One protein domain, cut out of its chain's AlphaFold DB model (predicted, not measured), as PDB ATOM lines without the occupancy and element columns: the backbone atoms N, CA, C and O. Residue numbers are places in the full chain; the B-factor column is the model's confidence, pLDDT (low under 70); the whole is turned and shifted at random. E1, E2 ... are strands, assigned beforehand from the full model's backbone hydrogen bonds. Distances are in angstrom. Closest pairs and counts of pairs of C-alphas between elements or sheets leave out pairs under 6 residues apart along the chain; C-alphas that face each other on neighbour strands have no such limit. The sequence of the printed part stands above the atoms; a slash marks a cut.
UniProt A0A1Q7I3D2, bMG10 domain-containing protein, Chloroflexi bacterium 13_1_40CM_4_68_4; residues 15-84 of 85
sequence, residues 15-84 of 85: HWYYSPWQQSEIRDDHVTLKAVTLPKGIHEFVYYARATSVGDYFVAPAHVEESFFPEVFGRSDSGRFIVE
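What this domain is: This is residues 15 to 84 of the 85 residues of the protein "bMG10 domain-containing protein" of Chloroflexi bacterium 13_1_40CM_4_68_4 (UniProt A0A1Q7I3D2). A long two-stranded ribbon folds back on itself: E3 and then E4 run out along it, E5 and then E6 run back beside them, with the pair E3 and E6 at one end and the pair E4 and E5 at the other. A small separate hairpin, E1 and E2, lies to one side of the ribbon, and a long loop, residues 35 to 54, leads from E2 round to the E3 end. The printed part has 70 residues, with no named helix and six named strands, E1 to E6, in three antiparallel two-stranded sheets. The class is all strand, though 29 of the 70 residues are in named strands, under half. The whole is loose, with a radius of gyration of the C-alphas of 14.6 A and spans of 40 by 32 by 20 A.

How they stand to each other: E1, residues 23 to 26, and E2, residues 31 to 34, form a hairpin, antiparallel at 172 degrees, with N 25 and O 32 within hydrogen-bond range at 2.9 A. E3, residues 55 to 59, is the antiparallel neighbour of E6, residues 79 to 83, at 154 degrees, with N 57 and O 81 2.9 A apart. E4, residues 63 to 66, and E5, residues 69 to 75, form a hairpin, antiparallel at 159 degrees, with N 64 and O 74 2.9 A apart. E2 and E4 are near each other, with 5 pairs of C-alphas within 10 A, while E1 and E4, for instance, are apart.

Where its parts are: E1 begins at C-alpha 23, (88.959, 37.019, 89.537), and is 9.7 A long; E2 is 10.2 A. E3 is 12.3 A, E4 10.5 A and E5 15.1 A. E6, 13.2 A, ends at C-alpha 83, (103.450, 14.146, 102.026).

The domain as a whole: The C-alphas of Phe 68 and Glu 84, the two farthest apart, are 41.4 A apart. The printed part has no cut, and its one long link is E2 to E3. Residues 15 to 18 have pLDDT under 70.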
ATOM      1  N   HIS A  15      92.051  49.700 102.672       60.88
ATOM      2  CA  HIS A  15      93.101  48.731 102.354       60.88
ATOM      3  C   HIS A  15      92.778  47.292 102.798       60.88
ATOM      4  O   HIS A  15      93.350  46.363 102.246       60.88
ATOM      5  N   TRP A  16      91.860  47.091 103.755       63.97
ATOM      6  CA  TRP A  16      91.409  45.749 104.153       63.97
ATOM      7  C   TRP A  16      90.361  45.154 103.209       63.97
ATOM      8  O   TRP A  16      90.183  43.942 103.184       63.97
ATOM      9  N   TYR A  17      89.666  45.999 102.443       65.81
ATOM     10  CA  TYR A  17      88.647  45.578 101.475       65.81
ATOM     11  C   TYR A  17      89.154  45.592 100.033       65.81
ATOM     12  O   TYR A  17      88.597  44.908  99.175       65.81
ATOM     13  N   TYR A  18      90.191  46.379  99.752       69.31
ATOM     14  CA  TYR A  18      90.776  46.462  98.428       69.31
ATOM     15  C   TYR A  18      91.564  45.192  98.102       69.31
ATOM     16  O   TYR A  18      92.608  44.919  98.691       69.31
ATOM     17  N   SER A  19      91.077  44.453  97.109       71.81
ATOM     18  CA  SER A  19      91.824  43.402  96.427       71.81
ATOM     19  C   SER A  19      92.071  43.852  94.985       71.81
ATOM     20  O   SER A  19      91.108  44.207  94.298       71.81
ATOM     21  N   PRO A  20      93.320  43.838  94.484       76.75
ATOM     22  CA  PRO A  20      93.591  44.126  93.073       76.75
ATOM     23  C   PRO A  20      93.046  43.021  92.148       76.75
ATOM     24  O   PRO A  20      92.846  43.237  90.952       76.75
ATOM     25  N   TRP A  21      92.775  41.838  92.702       84.31
ATOM     26  CA  TRP A  21      92.311  40.660  91.982       84.31
ATOM     27  C   TRP A  21      90.819  40.774  91.666       84.31
ATOM     28  O   TRP A  21      89.990  40.815  92.573       84.31
ATOM     29  N   GLN A  22      90.478  40.805  90.375       84.69
ATOM     30  CA  GLN A  22      89.086  40.813  89.905       84.69
ATOM     31  C   GLN A  22      88.503  39.402  89.850       84.69
ATOM     32  O   GLN A  22      87.300  39.212  90.012       84.69
ATOM     33  N   GLN A  23      89.362  38.410  89.616       85.50
ATOM     34  CA  GLN A  23      88.959  37.019  89.537       85.50
ATOM     35  C   GLN A  23      90.004  36.131  90.208       85.50
ATOM     36  O   GLN A  23      91.192  36.199  89.891       85.50
ATOM     37  N   SER A  24      89.529  35.280  91.112       91.06
ATOM     38  CA  SER A  24      90.283  34.193  91.726       91.06
ATOM     39  C   SER A  24      89.609  32.876  91.352       91.06
ATOM     40  O   SER A  24      88.500  32.592  91.805       91.06
ATOM     41  N   GLU A  25      90.258  32.087  90.504       91.56
ATOM     42  CA  GLU A  25      89.811  30.740  90.161       91.56
ATOM     43  C   GLU A  25      90.639  29.739  90.962       91.56
ATOM     44  O   GLU A  25      91.842  29.607  90.744       91.56
ATOM     45  N   ILE A  26      89.991  29.036  91.887       92.00
ATOM     46  CA  ILE A  26      90.597  27.925  92.619       92.00
ATOM     47  C   ILE A  26      90.208  26.651  91.882       92.00
ATOM     48  O   ILE A  26      89.020  26.348  91.754       92.00
ATOM     49  N   ARG A  27      91.206  25.940  91.368       89.75
ATOM     50  CA  ARG A  27      91.056  24.636  90.726       89.75
ATOM     51  C   ARG A  27      91.792  23.590  91.554       89.75
ATOM     52  O   ARG A  27      92.556  23.927  92.458       89.75
ATOM     53  N   ASP A  28      91.549  22.325  91.240       88.06
ATOM     54  CA  ASP A  28      92.153  21.209  91.971       88.06
ATOM     55  C   ASP A  28      93.676  21.140  91.779       88.06
ATOM     56  O   ASP A  28      94.398  20.703  92.672       88.06
ATOM     57  N   ASP A  29      94.172  21.579  90.621       88.56
ATOM     58  CA  ASP A  29      95.581  21.523  90.230       88.56
ATOM     59  C   ASP A  29      96.335  22.844  90.452       88.56
ATOM     60  O   ASP A  29      97.542  22.827  90.692       88.56
ATOM     61  N   HIS A  30      95.648  23.990  90.378       90.75
ATOM     62  CA  HIS A  30      96.265  25.304  90.550       90.75
ATOM     63  C   HIS A  30      95.272  26.398  90.973       90.75
ATOM     64  O   HIS A  30      94.055  26.269  90.849       90.75
ATOM     65  N   VAL A  31      95.810  27.532  91.423       93.19
ATOM     66  CA  VAL A  31      95.045  28.762  91.668       93.19
ATOM     67  C   VAL A  31      95.457  29.808  90.639       93.19
ATOM     68  O   VAL A  31      96.641  30.106  90.502       93.19
ATOM     69  N   THR A  32      94.483  30.376  89.928       94.12
ATOM     70  CA  THR A  32      94.704  31.457  88.959       94.12
ATOM     71  C   THR A  32      94.131  32.764  89.489       94.12
ATOM     72  O   THR A  32      92.956  32.843  89.853       94.12
ATOM     73  N   LEU A  33      94.952  33.812  89.465       92.38
ATOM     74  CA  LEU A  33      94.563  35.175  89.812       92.38
ATOM     75  C   LEU A  33      94.601  36.048  88.565       92.38
ATOM     76  O   LEU A  33      95.572  36.014  87.813       92.38
ATOM     77  N   LYS A  34      93.555  36.847  88.356       91.38
ATOM     78  CA  LYS A  34      93.476  37.793  87.237       91.38
ATOM     79  C   LYS A  34      93.216  39.197  87.756       91.38
ATOM     80  O   LYS A  34      92.318  39.425  88.572       91.38
ATOM     81  N   ALA A  35      93.985  40.144  87.238       90.12
ATOM     82  CA  ALA A  35      93.827  41.567  87.484       90.12
ATOM     83  C   ALA A  35      93.878  42.305  86.144       90.12
ATOM     84  O   ALA A  35      94.712  41.994  85.300       90.12
ATOM     85  N   VAL A  36      92.984  43.276  85.951       87.31
ATOM     86  CA  VAL A  36      93.003  44.146  84.758       87.31
ATOM     87  C   VAL A  36      94.181  45.114  84.827       87.31
ATOM     88  O   VAL A  36      94.833  45.374  83.822       87.31
ATOM     89  N   THR A  37      94.470  45.610  86.030       82.88
ATOM     90  CA  THR A  37      95.579  46.523  86.288       82.88
ATOM     91  C   THR A  37      96.221  46.151  87.611       82.88
ATOM     92  O   THR A  37      95.547  46.127  88.642       82.88
ATOM     93  N   LEU A  38      97.529  45.904  87.588       84.56
ATOM     94  CA  LEU A  38      98.329  45.689  88.786       84.56
ATOM     95  C   LEU A  38      99.252  46.907  88.977       84.56
ATOM     96  O   LEU A  38     100.142  47.128  88.156       84.56
ATOM     97  N   PRO A  39      99.043  47.754  90.001       82.12
ATOM     98  CA  PRO A  39      99.914  48.903  90.219       82.12
ATOM     99  C   PRO A  39     101.324  48.442  90.597       82.12
ATOM    100  O   PRO A  39     101.506  47.375  91.187       82.12
ATOM    101  N   LYS A  40     102.334  49.270  90.307       83.31
ATOM    102  CA  LYS A  40     103.718  49.006  90.721       83.31
ATOM    103  C   LYS A  40     103.779  48.772  92.233       83.31
ATOM    104  O   LYS A  40     103.373  49.634  93.011       83.31
ATOM    105  N   GLY A  41     104.344  47.643  92.645       85.75
ATOM    106  CA  GLY A  41     104.480  47.290  94.054       85.75
ATOM    107  C   GLY A  41     104.634  45.790  94.261       85.75
ATOM    108  O   GLY A  41     104.812  45.038  93.306       85.75
ATOM    109  N   ILE A  42     104.571  45.378  95.526       85.56
ATOM    110  CA  ILE A  42     104.522  43.971  95.930       85.56
ATOM    111  C   ILE A  42     103.062  43.631  96.214       85.56
ATOM    112  O   ILE A  42     102.408  44.330  96.988       85.56
ATOM    113  N   HIS A  43     102.572  42.565  95.587       85.88
ATOM    114  CA  HIS A  43     101.222  42.046  95.779       85.88
ATOM    115  C   HIS A  43     101.321  40.676  96.428       85.88
ATOM    116  O   HIS A  43     101.919  39.766  95.858       85.88
ATOM    117  N   GLU A  44     100.762  40.544  97.625       85.50
ATOM    118  CA  GLU A  44     100.753  39.289  98.369       85.50
ATOM    119  C   GLU A  44      99.391  38.610  98.222       85.50
ATOM    120  O   GLU A  44      98.342  39.249  98.327       85.50
ATOM    121  N   PHE A  45      99.410  37.304  97.964       86.88
ATOM    122  CA  PHE A  45      98.215  36.478  97.928       86.88
ATOM    123  C   PHE A  45      98.436  35.232  98.777       86.88
ATOM    124  O   PHE A  45      99.354  34.453  98.527       86.88
ATOM    125  N   VAL A  46      97.575  35.048  99.776       87.62
ATOM    126  CA  VAL A  46      97.636  33.921 100.706       87.62
ATOM    127  C   VAL A  46      96.459  32.997 100.429       87.62
ATOM    128  O   VAL A  46      95.307  33.432 100.427       87.62
ATOM    129  N   TYR A  47      96.747  31.715 100.229       87.44
ATOM    130  CA  TYR A  47      95.745  30.664 100.104       87.44
ATOM    131  C   TYR A  47      96.068  29.506 101.041       87.44
ATOM    132  O   TYR A  47      97.223  29.265 101.389       87.44
ATOM    133  N   TYR A  48      95.028  28.781 101.439       89.94
ATOM    134  CA  TYR A  48      95.159  27.576 102.245       89.94
ATOM    135  C   TYR A  48      94.907  26.358 101.366       89.94
ATOM    136  O   TYR A  48      93.884  26.276 100.690       89.94
ATOM    137  N   ALA A  49      95.831  25.403 101.405       88.88
ATOM    138  CA  ALA A  49      95.699  24.110 100.752       88.88
ATOM    139  C   ALA A  49      95.973  22.996 101.767       88.88
ATOM    140  O   ALA A  49      96.790  23.156 102.676       88.88
ATOM    141  N   ARG A  50      95.283  21.863 101.616       90.62
ATOM    142  CA  ARG A  50      95.465  20.680 102.463       90.62
ATOM    143  C   ARG A  50      96.015  19.534 101.626       90.62
ATOM    144  O   ARG A  50      95.357  19.095 100.688       90.62
ATOM    145  N   ALA A  51      97.174  19.013 102.016       91.25
ATOM    146  CA  ALA A  51      97.700  17.769 101.469       91.25
ATOM    147  C   ALA A  51      96.874  16.579 101.987       91.25
ATOM    148  O   ALA A  51      96.676  16.439 103.195       91.25
ATOM    149  N   THR A  52      96.350  15.753 101.079       91.06
ATOM    150  CA  THR A  52      95.467  14.617 101.416       91.06
ATOM    151  C   THR A  52      95.998  13.265 100.953       91.06
ATOM    152  O   THR A  52      95.581  12.243 101.489       91.06
ATOM    153  N   SER A  53      96.897  13.246  99.969       93.06
ATOM    154  CA  SER A  53      97.450  12.024  99.381       93.06
ATOM    155  C   SER A  53      98.929  11.905  99.730       93.06
ATOM    156  O   SER A  53      99.683  12.850  99.514       93.06
ATOM    157  N   VAL A  54      99.322  10.755 100.285       96.00
ATOM    158  CA  VAL A  54     100.715  10.433 100.633       96.00
ATOM    159  C   VAL A  54     101.511  10.206  99.353       96.00
ATOM    160  O   VAL A  54     101.064   9.480  98.463       96.00
ATOM    161  N   GLY A  55     102.701  10.794  99.269       95.81
ATOM    162  CA  GLY A  55     103.537  10.684  98.083       95.81
ATOM    163  C   GLY A  55     104.606  11.761  97.980       95.81
ATOM    164  O   GLY A  55     104.768  12.603  98.859       95.81
ATOM    165  N   ASP A  56     105.335  11.712  96.873       96.31
ATOM    166  CA  ASP A  56     106.407  12.638  96.540       96.31
ATOM    167  C   ASP A  56     106.048  13.378  95.248       96.31
ATOM    168  O   ASP A  56     105.911  12.771  94.182       96.31
ATOM    169  N   TYR A  57     105.839  14.686  95.371       93.12
ATOM    170  CA  TYR A  57     105.252  15.529  94.342       93.12
ATOM    171  C   TYR A  57     106.234  16.594  93.863       93.12
ATOM    172  O   TYR A  57     106.969  17.202  94.645       93.12
ATOM    173  N   PHE A  58     106.191  16.881  92.564       93.88
ATOM    174  CA  PHE A  58     106.857  18.049  91.998       93.88
ATOM    175  C   PHE A  58     105.950  19.270  92.117       93.88
ATOM    176  O   PHE A  58     104.814  19.260  91.645       93.88
ATOM    177  N   VAL A  59     106.470  20.332  92.725       92.88
ATOM    178  CA  VAL A  59     105.788  21.619  92.825       92.88
ATOM    179  C   VAL A  59     106.047  22.384  91.538       92.88
ATOM    180  O   VAL A  59     107.185  22.765  91.245       92.88
ATOM    181  N   ALA A  60     104.981  22.594  90.764       93.31
ATOM    182  CA  ALA A  60     105.033  23.492  89.625       93.31
ATOM    183  C   ALA A  60     105.377  24.909  90.123       93.31
ATOM    184  O   ALA A  60     104.797  25.366  91.110       93.31
ATOM    185  N   PRO A  61     106.317  25.607  89.476       94.38
ATOM    186  CA  PRO A  61     106.630  26.975  89.851       94.38
ATOM    187  C   PRO A  61     105.440  27.885  89.559       94.38
ATOM    188  O   PRO A  61     104.716  27.691  88.578       94.38
ATOM    189  N   ALA A  62     105.279  28.914  90.382       93.44
ATOM    190  CA  ALA A  62     104.329  29.975  90.114       93.44
ATOM    191  C   ALA A  62     104.751  30.714  88.841       93.44
ATOM    192  O   ALA A  62     105.928  31.028  88.655       93.44
ATOM    193  N   HIS A  63     103.784  30.985  87.971       94.25
ATOM    194  CA  HIS A  63     103.976  31.711  86.721       94.25
ATOM    195  C   HIS A  63     103.069  32.934  86.713       94.25
ATOM    196  O   HIS A  63     101.898  32.849  87.084       94.25
ATOM    197  N   VAL A  64     103.619  34.064  86.292       93.31
ATOM    198  CA  VAL A  64     102.883  35.307  86.078       93.31
ATOM    199  C   VAL A  64     103.239  35.839  84.704       93.31
ATOM    200  O   VAL A  64     104.403  35.812  84.316       93.31
ATOM    201  N   GLU A  65     102.246  36.331  83.979       93.88
ATOM    202  CA  GLU A  65     102.427  36.941  82.668       93.88
ATOM    203  C   GLU A  65     101.390  38.037  82.441       93.88
ATOM    204  O   GLU A  65     100.295  38.009  83.015       93.88
ATOM    205  N   GLU A  66     101.720  38.991  81.576       91.94
ATOM    206  CA  GLU A  66     100.722  39.893  81.018       91.94
ATOM    207  C   GLU A  66      99.974  39.208  79.871       91.94
ATOM    208  O   GLU A  66     100.576  38.749  78.903       91.94
ATOM    209  N   SER A  67      98.640  39.190  79.925       88.50
ATOM    210  CA  SER A  67      97.830  38.486  78.917       88.50
ATOM    211  C   SER A  67      98.001  39.023  77.489       88.50
ATOM    212  O   SER A  67      97.762  38.289  76.534       88.50
ATOM    213  N   PHE A  68      98.378  40.298  77.336       89.62
ATOM    214  CA  PHE A  68      98.583  40.937  76.029       89.62
ATOM    215  C   PHE A  68     100.056  41.026  75.607       89.62
ATOM    216  O   PHE A  68     100.319  41.239  74.425       89.62
ATOM    217  N   PHE A  69     100.994  40.842  76.539       92.44
ATOM    218  CA  PHE A  69     102.439  40.941  76.316       92.44
ATOM    219  C   PHE A  69     103.126  39.729  76.958       92.44
ATOM    220  O   PHE A  69     103.691  39.841  78.047       92.44
ATOM    221  N   PRO A  70     103.053  38.542  76.327       89.88
ATOM    222  CA  PRO A  70     103.561  37.299  76.911       89.88
ATOM    223  C   PRO A  70     105.083  37.302  77.137       89.88
ATOM    224  O   PRO A  70     105.599  36.474  77.882       89.88
ATOM    225  N   GLU A  71     105.824  38.223  76.518       93.69
ATOM    226  CA  GLU A  71     107.241  38.465  76.794       93.69
ATOM    227  C   GLU A  71     107.498  39.038  78.198       93.69
ATOM    228  O   GLU A  71     108.606  38.905  78.722       93.69
ATOM    229  N   VAL A  72     106.482  39.644  78.822       92.56
ATOM    230  CA  VAL A  72     106.523  40.131  80.201       92.56
ATOM    231  C   VAL A  72     106.009  39.026  81.110       92.56
ATOM    232  O   VAL A  72     104.821  38.948  81.427       92.56
ATOM    233  N   PHE A  73     106.921  38.156  81.533       94.19
ATOM    234  CA  PHE A  73     106.603  37.065  82.444       94.19
ATOM    235  C   PHE A  73     107.630  36.924  83.566       94.19
ATOM    236  O   PHE A  73     108.785  37.340  83.465       94.19
ATOM    237  N   GLY A  74     107.190  36.304  84.653       93.44
ATOM    238  CA  GLY A  74     108.012  35.916  85.786       93.44
ATOM    239  C   GLY A  74     107.675  34.496  86.210       93.44
ATOM    240  O   GLY A  74     106.532  34.054  86.108       93.44
ATOM    241  N   ARG A  75     108.677  33.770  86.701       95.81
ATOM    242  CA  ARG A  75     108.516  32.395  87.172       95.81
ATOM    243  C   ARG A  75     109.262  32.219  88.484       95.81
ATOM    244  O   ARG A  75     110.389  32.697  88.614       95.81
ATOM    245  N   SER A  76     108.632  31.568  89.455       93.56
ATOM    246  CA  SER A  76     109.298  31.206  90.705       93.56
ATOM    247  C   SER A  76     110.205  29.995  90.512       93.56
ATOM    248  O   SER A  76     110.211  29.353  89.458       93.56
ATOM    249  N   ASP A  77     110.938  29.644  91.564       94.25
ATOM    250  CA  ASP A  77     111.616  28.356  91.605       94.25
ATOM    251  C   ASP A  77     110.600  27.206  91.676       94.25
ATOM    252  O   ASP A  77     109.454  27.396  92.113       94.25
ATOM    253  N   SER A  78     111.011  26.028  91.213       94.19
ATOM    254  CA  SER A  78     110.262  24.789  91.405       94.19
ATOM    255  C   SER A  78     110.738  24.072  92.665       94.19
ATOM    256  O   SER A  78     111.753  24.418  93.265       94.19
ATOM    257  N   GLY A  79     109.994  23.059  93.100       94.19
ATOM    258  CA  GLY A  79     110.338  22.347  94.324       94.19
ATOM    259  C   GLY A  79     109.864  20.909  94.344       94.19
ATOM    260  O   GLY A  79     109.200  20.426  93.426       94.19
ATOM    261  N   ARG A  80     110.214  20.228  95.431       94.69
ATOM    262  CA  ARG A  80     109.735  18.888  95.756       94.69
ATOM    263  C   ARG A  80     108.967  18.952  97.065       94.69
ATOM    264  O   ARG A  80     109.404  19.621  97.997       94.69
ATOM    265  N   PHE A  81     107.830  18.277  97.119       92.69
ATOM    266  CA  PHE A  81     106.947  18.281  98.272       92.69
ATOM    267  C   PHE A  81     106.576  16.847  98.632       92.69
ATOM    268  O   PHE A  81     105.952  16.143  97.841       92.69
ATOM    269  N   ILE A  82     106.994  16.417  99.821       95.75
ATOM    270  CA  ILE A  82     106.752  15.069 100.333       95.75
ATOM    271  C   ILE A  82     105.599  15.148 101.330       95.75
ATOM    272  O   ILE A  82     105.632  15.950 102.263       95.75
ATOM    273  N   VAL A  83     104.584  14.315 101.118       95.56
ATOM    274  CA  VAL A  83     103.450  14.146 102.026       95.56
ATOM    275  C   VAL A  83     103.614  12.819 102.740       95.56
ATOM    276  O   VAL A  83     103.597  11.765 102.102       95.56
ATOM    277  N   GLU A  84     103.759  12.888 104.058       93.06
ATOM    278  CA  GLU A  84     103.885  11.731 104.944       93.06
ATOM    279  C   GLU A  84     102.528  11.386 105.597       93.06
ATOM    280  O   GLU A  84     101.646  12.252 105.640       93.06
TER     281      GLU A  84